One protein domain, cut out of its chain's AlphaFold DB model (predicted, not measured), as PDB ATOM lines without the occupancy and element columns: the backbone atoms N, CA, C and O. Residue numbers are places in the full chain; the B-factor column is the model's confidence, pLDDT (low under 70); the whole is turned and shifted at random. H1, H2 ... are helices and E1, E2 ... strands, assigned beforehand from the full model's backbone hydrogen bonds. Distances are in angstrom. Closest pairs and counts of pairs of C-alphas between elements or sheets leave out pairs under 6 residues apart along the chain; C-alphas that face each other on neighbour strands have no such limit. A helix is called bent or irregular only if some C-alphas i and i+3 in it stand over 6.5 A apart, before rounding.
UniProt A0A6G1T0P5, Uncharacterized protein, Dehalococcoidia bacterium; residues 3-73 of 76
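Overview. This is residues 3 to 73 of the 76 residues of an uncharacterized protein of Dehalococcoidia bacterium (UniProt A0A6G1T0P5). One long helix, H3, makes the longest axis; sharply kinked H2 packs on it, short H1 packs on H2, and residues 68 to 73 stick out. The printed part has 71 residues, mostly helix, in the order E1, H1, H2, H3. It is compact, radius of gyration of the C-alphas 12.2 A, spanning 41 by 25 by 15 A.

Arrangement. H3, residues 50 to 71, forms a helical hairpin with H2, residues 25 to 40; their closest C-alphas, Ser 33 and His 60, are 5.7 A apart. H1, residues 14 to 19, touches H2 about perpendicular, at 86 degrees. E1, residues 11 to 13, pairs with no named strand. O i to N i+4 pairs within hydrogen-bond range number 0 of 2 in H1, with 3 of 3 O i to N i+3, 8 of 12 in H2 and 13 of 18 in H3.

Along the chain. H3 runs 31.2 A from C-alpha 50 at (139.220, 124.460, 138.541) to C-alpha 71 at (135.497, 141.652, 112.719). H2, 13.3 A, is irregular: C-alphas 34 and 37 are 9.4 A apart. H1 measures 10.0 A, E1 6.9 A.

Size, cuts and confidence. The printed part has no cut and no long link. The farthest C-alphas, Gln 47 and Leu 73, are 41.2 A apart. The pLDDT is under 70 at residues 63 to 73.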
ATOM      1  N   ILE A   3     148.630 135.967 133.480       92.25
ATOM      2  CA  ILE A   3     147.392 135.448 132.903       92.25
ATOM      3  C   ILE A   3     147.213 134.011 133.374       92.25
ATOM      4  O   ILE A   3     148.187 133.314 133.636       92.25
ATOM      5  N   TYR A   4     145.972 133.556 133.506       95.44
ATOM      6  CA  TYR A   4     145.698 132.210 133.998       95.44
ATOM      7  C   TYR A   4     145.127 131.357 132.880       95.44
ATOM      8  O   TYR A   4     144.219 131.784 132.172       95.44
ATOM      9  N   CYS A   5     145.623 130.134 132.734       95.56
ATOM     10  CA  CYS A   5     145.098 129.209 131.741       95.56
ATOM     11  C   CYS A   5     143.607 128.927 132.024       95.56
ATOM     12  O   CYS A   5     143.284 128.458 133.121       95.56
ATOM     13  N   PRO A   6     142.692 129.150 131.065       94.88
ATOM     14  CA  PRO A   6     141.262 128.891 131.243       94.88
ATOM     15  C   PRO A   6     140.922 127.397 131.373       94.88
ATOM     16  O   PRO A   6     139.806 127.060 131.757       94.88
ATOM     17  N   VAL A   7     141.879 126.500 131.097       94.19
ATOM     18  CA  VAL A   7     141.706 125.039 131.173       94.19
ATOM     19  C   VAL A   7     142.226 124.470 132.496       94.19
ATOM     20  O   VAL A   7     141.496 123.778 133.202       94.19
ATOM     21  N   CYS A   8     143.485 124.756 132.850       95.94
ATOM     22  CA  CYS A   8     144.137 124.176 134.033       95.94
ATOM     23  C   CYS A   8     144.351 125.154 135.196       95.94
ATOM     24  O   CYS A   8     144.734 124.723 136.282       95.94
ATOM     25  N   GLY A   9     144.107 126.452 134.997       94.94
ATOM     26  CA  GLY A   9     144.251 127.471 136.038       94.94
ATOM     27  C   GLY A   9     145.698 127.842 136.368       94.94
ATOM     28  O   GLY A   9     145.923 128.561 137.337       94.94
ATOM     29  N   GLU A  10     146.677 127.372 135.591       95.44
ATOM     30  CA  GLU A  10     148.083 127.724 135.807       95.44
ATOM     31  C   GLU A  10     148.363 129.185 135.468       95.44
ATOM     32  O   GLU A  10     147.822 129.674 134.474       95.44
ATOM     33  N   PRO A  11     149.208 129.870 136.255       95.25
ATOM     34  CA  PRO A  11     149.695 131.195 135.912       95.25
ATOM     35  C   PRO A  11     150.743 131.111 134.796       95.25
ATOM     36  O   PRO A  11     151.632 130.262 134.831       95.25
ATOM     37  N   TRP A  12     150.649 132.031 133.845       94.38
ATOM     38  CA  TRP A  12     151.581 132.242 132.740       94.38
ATOM     39  C   TRP A  12     151.939 133.720 132.671       94.38
ATOM     40  O   TRP A  12     151.113 134.580 133.004       94.38
ATOM     41  N   ALA A  13     153.163 134.037 132.253       94.19
ATOM     42  CA  ALA A  13     153.527 135.434 132.079       94.19
ATOM     43  C   ALA A  13     152.793 135.988 130.851       94.19
ATOM     44  O   ALA A  13     152.832 135.395 129.777       94.19
ATOM     45  N   ILE A  14     152.142 137.149 130.990       90.50
ATOM     46  CA  ILE A  14     151.453 137.798 129.860       90.50
ATOM     47  C   ILE A  14     152.392 138.047 128.672       90.50
ATOM     48  O   ILE A  14     151.954 138.026 127.525       90.50
ATOM     49  N   ASP A  15     153.683 138.242 128.958       92.19
ATOM     50  CA  ASP A  15     154.708 138.488 127.951       92.19
ATOM     51  C   ASP A  15     154.928 137.274 127.034       92.19
ATOM     52  O   ASP A  15     155.310 137.459 125.885       92.19
ATOM     53  N   GLU A  16     154.595 136.052 127.470       93.06
ATOM     54  CA  GLU A  16     154.695 134.845 126.631       93.06
ATOM     55  C   GLU A  16     153.747 134.885 125.427       93.06
ATOM     56  O   GLU A  16     154.000 134.245 124.408       93.06
ATOM     57  N   LEU A  17     152.682 135.694 125.482       92.25
ATOM     58  CA  LEU A  17     151.817 135.923 124.323       92.25
ATOM     59  C   LEU A  17     152.546 136.638 123.178       92.25
ATOM     60  O   LEU A  17     152.162 136.463 122.024       92.25
ATOM     61  N   HIS A  18     153.595 137.418 123.465       91.31
ATOM     62  CA  HIS A  18     154.415 138.051 122.429       91.31
ATOM     63  C   HIS A  18     155.322 137.059 121.691       91.31
ATOM     64  O   HIS A  18     155.754 137.362 120.578       91.31
ATOM     65  N   ASP A  19     155.580 135.892 122.281       90.56
ATOM     66  CA  ASP A  19     156.435 134.853 121.704       90.56
ATOM     67  C   ASP A  19     155.646 133.847 120.846       90.56
ATOM     68  O   ASP A  19     156.230 132.945 120.240       90.56
ATOM     69  N   VAL A  20     154.319 134.000 120.757       89.75
ATOM     70  CA  VAL A  20     153.472 133.143 119.922       89.75
ATOM     71  C   VAL A  20     153.767 133.421 118.441       89.75
ATOM     72  O   VAL A  20     153.556 134.542 117.969       89.75
ATOM     73  N   PRO A  21     154.233 132.418 117.674       87.62
ATOM     74  CA  PRO A  21     154.606 132.617 116.282       87.62
ATOM     75  C   PRO A  21     153.384 132.956 115.428       87.62
ATOM     76  O   PRO A  21     152.284 132.445 115.648       87.62
ATOM     77  N   ASP A  22     153.608 133.811 114.429       86.38
ATOM     78  CA  ASP A  22     152.621 134.192 113.413       86.38
ATOM     79  C   ASP A  22     151.328 134.830 113.970       86.38
ATOM     80  O   ASP A  22     150.320 134.918 113.268       86.38
ATOM     81  N   ALA A  23     151.352 135.319 115.215       84.50
ATOM     82  CA  ALA A  23     150.240 136.012 115.855       84.50
ATOM     83  C   ALA A  23     150.703 137.333 116.490       84.50
ATOM     84  O   ALA A  23     151.710 137.393 117.188       84.50
ATOM     85  N   GLY A  24     149.944 138.409 116.268       88.44
ATOM     86  CA  GLY A  24     150.056 139.609 117.103       88.44
ATOM     87  C   GLY A  24     149.494 139.351 118.504       88.44
ATOM     88  O   GLY A  24     148.755 138.387 118.699       88.44
ATOM     89  N   PHE A  25     149.787 140.236 119.461       88.69
ATOM     90  CA  PHE A  25     149.361 140.079 120.859       88.69
ATOM     91  C   PHE A  25     147.855 139.794 121.005       88.69
ATOM     92  O   PHE A  25     147.484 138.853 121.696       88.69
ATOM     93  N   ASP A  26     146.992 140.533 120.301       88.00
ATOM     94  CA  ASP A  26     145.534 140.344 120.381       88.00
ATOM     95  C   ASP A  26     145.091 138.971 119.846       88.00
ATOM     96  O   ASP A  26     144.228 138.309 120.423       88.00
ATOM     97  N   ALA A  27     145.721 138.507 118.761       89.56
ATOM     98  CA  ALA A  27     145.455 137.188 118.199       89.56
ATOM     99  C   ALA A  27     145.973 136.074 119.123       89.56
ATOM    100  O   ALA A  27     145.285 135.076 119.320       89.56
ATOM    101  N   ALA A  28     147.148 136.255 119.731       91.94
ATOM    102  CA  ALA A  28     147.692 135.335 120.724       91.94
ATOM    103  C   ALA A  28     146.814 135.281 121.982       91.94
ATOM    104  O   ALA A  28     146.522 134.196 122.473       91.94
ATOM    105  N   TRP A  29     146.322 136.427 122.462       90.50
ATOM    106  CA  TRP A  29     145.395 136.521 123.591       90.50
ATOM    107  C   TRP A  29     144.099 135.748 123.330       90.50
ATOM    108  O   TRP A  29     143.641 134.987 124.181       90.50
ATOM    109  N   ARG A  30     143.530 135.903 122.132       87.88
ATOM    110  CA  ARG A  30     142.321 135.185 121.712       87.88
ATOM    111  C   ARG A  30     142.558 133.684 121.544       87.88
ATOM    112  O   ARG A  30     141.760 132.867 121.979       87.88
ATOM    113  N   ARG A  31     143.694 133.290 120.976       91.12
ATOM    114  CA  ARG A  31     144.062 131.872 120.923       91.12
ATOM    115  C   ARG A  31     144.283 131.297 122.316       91.12
ATOM    116  O   ARG A  31     143.876 130.175 122.578       91.12
ATOM    117  N   PHE A  32     144.858 132.068 123.235       92.81
ATOM    118  CA  PHE A  32     145.056 131.640 124.617       92.81
ATOM    119  C   PHE A  32     143.728 131.464 125.357       92.81
ATOM    120  O   PHE A  32     143.622 130.571 126.195       92.81
ATOM    121  N   SER A  33     142.690 132.250 125.044       90.69
ATOM    122  CA  SER A  33     141.365 132.011 125.625       90.69
ATOM    123  C   SER A  33     140.745 130.676 125.205       90.69
ATOM    124  O   SER A  33     140.034 130.078 126.011       90.69
ATOM    125  N   ASP A  34     141.058 130.191 124.001       89.06
ATOM    126  CA  ASP A  34     140.509 128.944 123.452       89.06
ATOM    127  C   ASP A  34     141.387 127.722 123.770       89.06
ATOM    128  O   ASP A  34     140.910 126.692 124.246       89.06
ATOM    129  N   GLU A  35     142.689 127.836 123.511       92.19
ATOM    130  CA  GLU A  35     143.686 126.764 123.616       92.19
ATOM    131  C   GLU A  35     144.305 126.691 125.030       92.19
ATOM    132  O   GLU A  35     144.874 125.671 125.439       92.19
ATOM    133  N   GLY A  36     144.225 127.774 125.806       93.44
ATOM    134  CA  GLY A  36     144.935 127.921 127.073       93.44
ATOM    135  C   GLY A  36     146.449 127.808 126.915       93.44
ATOM    136  O   GLY A  36     147.025 128.155 125.887       93.44
ATOM    137  N   CYS A  37     147.118 127.274 127.937       94.94
ATOM    138  CA  CYS A  37     148.575 127.124 127.919       94.94
ATOM    139  C   CYS A  37     149.116 126.126 126.884       94.94
ATOM    140  O   CYS A  37     150.327 126.084 126.664       94.94
ATOM    141  N   SER A  38     148.242 125.367 126.210       94.69
ATOM    142  CA  SER A  38     148.656 124.530 125.081       94.69
ATOM    143  C   SER A  38     149.158 125.352 123.890       94.69
ATOM    144  O   SER A  38     150.002 124.867 123.135       94.69
ATOM    145  N   LEU A  39     148.758 126.629 123.807       93.94
ATOM    146  CA  LEU A  39     149.254 127.594 122.826       93.94
ATOM    147  C   LEU A  39     150.784 127.728 122.842       93.94
ATOM    148  O   LEU A  39     151.405 127.910 121.798       93.94
ATOM    149  N   PHE A  40     151.399 127.604 124.018       92.50
ATOM    150  CA  PHE A  40     152.848 127.718 124.195       92.50
ATOM    151  C   PHE A  40     153.588 126.393 123.947       92.50
ATOM    152  O   PHE A  40     154.775 126.267 124.240       92.50
ATOM    153  N   GLY A  41     152.892 125.364 123.451       90.12
ATOM    154  CA  GLY A  41     153.442 124.019 123.280       90.12
ATOM    155  C   GLY A  41     153.635 123.255 124.595       90.12
ATOM    156  O   GLY A  41     154.247 122.186 124.597       90.12
ATOM    157  N   SER A  42     153.115 123.783 125.708       88.94
ATOM    158  CA  SER A  42     153.108 123.105 127.003       88.94
ATOM    159  C   SER A  42     151.877 122.210 127.155       88.94
ATOM    160  O   SER A  42     150.809 122.482 126.614       88.94
ATOM    161  N   GLY A  43     152.003 121.127 127.918       91.81
ATOM    162  CA  GLY A  43     150.844 120.338 128.328       91.81
ATOM    163  C   GLY A  43     150.126 121.012 129.492       91.81
ATOM    164  O   GLY A  43     150.775 121.511 130.409       91.81
ATOM    165  N   HIS A  44     148.792 120.972 129.502       93.25
ATOM    166  CA  HIS A  44     148.037 121.302 130.711       93.25
ATOM    167  C   HIS A  44     148.502 120.422 131.872       93.25
ATOM    168  O   HIS A  44     148.735 119.220 131.692       93.25
ATOM    169  N   ASN A  45     148.603 120.994 133.072       90.38
ATOM    170  CA  ASN A  45     148.901 120.175 134.236       90.38
ATOM    171  C   ASN A  45     147.849 119.075 134.465       90.38
ATOM    172  O   ASN A  45     146.690 119.165 134.059       90.38
ATOM    173  N   GLY A  46     148.268 118.012 135.154       89.31
ATOM    174  CA  GLY A  46     147.386 116.895 135.499       89.31
ATOM    175  C   GLY A  46     146.465 117.162 136.695       89.31
ATOM    176  O   GLY A  46     145.688 116.283 137.061       89.31
ATOM    177  N   GLN A  47     146.571 118.328 137.339       92.06
ATOM    178  CA  GLN A  47     145.813 118.696 138.537       92.06
ATOM    179  C   GLN A  47     145.299 120.136 138.402       92.06
ATOM    180  O   GLN A  47     145.864 121.050 139.004       92.06
ATOM    181  N   PRO A  48     144.245 120.344 137.596       91.38
ATOM    182  CA  PRO A  48     143.767 121.678 137.274       91.38
ATOM    183  C   PRO A  48     143.203 122.388 138.508       91.38
ATOM    184  O   PRO A  48     142.372 121.833 139.238       91.38
ATOM    185  N   ASP A  49     143.583 123.652 138.704       94.50
ATOM    186  CA  ASP A  49     142.881 124.549 139.619       94.50
ATOM    187  C   ASP A  49     141.589 125.005 138.940       94.50
ATOM    188  O   ASP A  49     141.527 126.015 138.238       94.50
ATOM    189  N   THR A  50     140.536 124.216 139.143       92.81
ATOM    190  CA  THR A  50     139.220 124.460 138.541       92.81
ATOM    191  C   THR A  50     138.634 125.829 138.894       92.81
ATOM    192  O   THR A  50     137.921 126.409 138.073       92.81
ATOM    193  N   ALA A  51     138.937 126.381 140.074       93.81
ATOM    194  CA  ALA A  51     138.421 127.681 140.480       93.81
ATOM    195  C   ALA A  51     139.104 128.808 139.701       93.81
ATOM    196  O   ALA A  51     138.428 129.725 139.229       93.81
ATOM    197  N   MET A  52     140.427 128.730 139.538       92.94
ATOM    198  CA  MET A  52     141.186 129.693 138.741       92.94
ATOM    199  C   MET A  52     140.905 129.552 137.248       92.94
ATOM    200  O   MET A  52     140.642 130.561 136.596       92.94
ATOM    201  N   ALA A  53     140.854 128.324 136.731       92.44
ATOM    202  CA  ALA A  53     140.482 128.038 135.348       92.44
ATOM    203  C   ALA A  53     139.114 128.645 135.004       92.44
ATOM    204  O   ALA A  53     138.993 129.409 134.051       92.44
ATOM    205  N   THR A  54     138.102 128.414 135.852       92.56
ATOM    206  CA  THR A  54     136.746 128.951 135.649       92.56
ATOM    207  C   THR A  54     136.723 130.476 135.677       92.56
ATOM    208  O   THR A  54     136.120 131.099 134.805       92.56
ATOM    209  N   LYS A  55     137.385 131.102 136.662       91.56
ATOM    210  CA  LYS A  55     137.468 132.569 136.737       91.56
ATOM    211  C   LYS A  55     138.151 133.155 135.506       91.56
ATOM    212  O   LYS A  55     137.679 134.162 134.988       91.56
ATOM    213  N   SER A  56     139.229 132.524 135.044       90.19
ATOM    214  CA  SER A  56     139.955 132.973 133.859       90.19
ATOM    215  C   SER A  56     139.111 132.822 132.597       90.19
ATOM    216  O   SER A  56     138.954 133.779 131.846       90.19
ATOM    217  N   ALA A  57     138.464 131.668 132.414       88.12
ATOM    218  CA  ALA A  57     137.555 131.428 131.298       88.12
ATOM    219  C   ALA A  57     136.418 132.460 131.258       88.12
ATOM    220  O   ALA A  57     136.086 132.969 130.192       88.12
ATOM    221  N   MET A  58     135.844 132.827 132.407       86.12
ATOM    222  CA  MET A  58     134.845 133.898 132.476       86.12
ATOM    223  C   MET A  58     135.425 135.252 132.055       86.12
ATOM    224  O   MET A  58     134.781 135.974 131.301       86.12
ATOM    225  N   LEU A  59     136.637 135.587 132.508       83.38
ATOM    226  CA  LEU A  59     137.302 136.841 132.151       83.38
ATOM    227  C   LEU A  59     137.550 136.938 130.639       83.38
ATOM    228  O   LEU A  59     137.280 137.969 130.029       83.38
ATOM    229  N   HIS A  60     138.029 135.848 130.042       79.88
ATOM    230  CA  HIS A  60     138.309 135.772 128.615       79.88
ATOM    231  C   HIS A  60     137.038 135.784 127.761       79.88
ATOM    232  O   HIS A  60     137.027 136.459 126.740       79.88
ATOM    233  N   ASN A  61     135.956 135.126 128.191       71.62
ATOM    234  CA  ASN A  61     134.674 135.200 127.486       71.62
ATOM    235  C   ASN A  61     134.102 136.624 127.506       71.62
ATOM    236  O   ASN A  61     133.681 137.123 126.474       71.62
ATOM    237  N   VAL A  62     134.141 137.315 128.649       70.94
ATOM    238  CA  VAL A  62     133.623 138.693 128.746       70.94
ATOM    239  C   VAL A  62     134.437 139.676 127.898       70.94
ATOM    240  O   VAL A  62     133.879 140.626 127.366       70.94
ATOM    241  N   LEU A  63     135.750 139.469 127.773       65.62
ATOM    242  CA  LEU A  63     136.629 140.367 127.013       65.62
ATOM    243  C   LEU A  63     136.771 139.983 125.529       65.62
ATOM    244  O   LEU A  63     137.160 140.824 124.726       65.62
ATOM    245  N   GLY A  64     136.500 138.725 125.169       60.44
ATOM    246  CA  GLY A  64     136.677 138.183 123.820       60.44
ATOM    247  C   GLY A  64     135.412 138.168 122.956       60.44
ATOM    248  O   GLY A  64     135.535 138.275 121.736       60.44
ATOM    249  N   ASP A  65     134.224 138.080 123.567       58.47
ATOM    250  CA  ASP A  65     132.920 137.995 122.876       58.47
ATOM    251  C   ASP A  65     132.557 139.301 122.135       58.47
ATOM    252  O   ASP A  65     132.002 139.277 121.038       58.47
ATOM    253  N   ASP A  66     132.978 140.461 122.655       53.22
ATOM    254  CA  ASP A  66     132.694 141.769 122.041       53.22
ATOM    255  C   ASP A  66     133.582 142.108 120.818       53.22
ATOM    256  O   ASP A  66     133.279 143.044 120.072       53.22
ATOM    257  N   ILE A  67     134.670 141.367 120.561       51.78
ATOM    258  CA  ILE A  67     135.574 141.640 119.423       51.78
ATOM    259  C   ILE A  67     135.074 141.000 118.111       51.78
ATOM    260  O   ILE A  67     135.290 141.562 117.032       51.78
ATOM    261  N   ASP A  68     134.325 139.893 118.169       53.59
ATOM    262  CA  ASP A  68     133.790 139.220 116.968       53.59
ATOM    263  C   ASP A  68     132.668 139.993 116.267       53.59
ATOM    264  O   ASP A  68     132.465 139.861 115.053       53.59
ATOM    265  N   GLY A  69     131.972 140.858 117.007       49.97
ATOM    266  CA  GLY A  69     130.970 141.761 116.445       49.97
ATOM    267  C   GLY A  69     131.564 142.828 115.517       49.97
ATOM    268  O   GLY A  69     130.861 143.317 114.634       49.97
ATOM    269  N   ILE A  70     132.850 143.174 115.671       50.72
ATOM    270  CA  ILE A  70     133.527 144.197 114.854       50.72
ATOM    271  C   ILE A  70     134.271 143.567 113.666       50.72
ATOM    272  O   ILE A  70     134.285 144.148 112.581       50.72
ATOM    273  N   ALA A  71     134.827 142.360 113.818       51.16
ATOM    274  CA  ALA A  71     135.497 141.652 112.719       51.16
ATOM    275  C   ALA A  71     134.538 141.249 111.579       51.16
ATOM    276  O   ALA A  71     134.957 141.159 110.428       51.16
ATOM    277  N   SER A  72     133.238 141.096 111.865       53.06
ATOM    278  CA  SER A  72     132.208 140.794 110.854       53.06
ATOM    279  C   SER A  72     131.843 141.979 109.934       53.06
ATOM    280  O   SER A  72     131.021 141.808 109.041       53.06
ATOM    281  N   LEU A  73     132.423 143.174 110.129       52.84
ATOM    282  CA  LEU A  73     132.169 144.372 109.305       52.84
ATOM    283  C   LEU A  73     133.276 144.674 108.277       52.84
ATOM    284  O   LEU A  73     133.198 145.691 107.591       52.84
TER     285      LEU A  73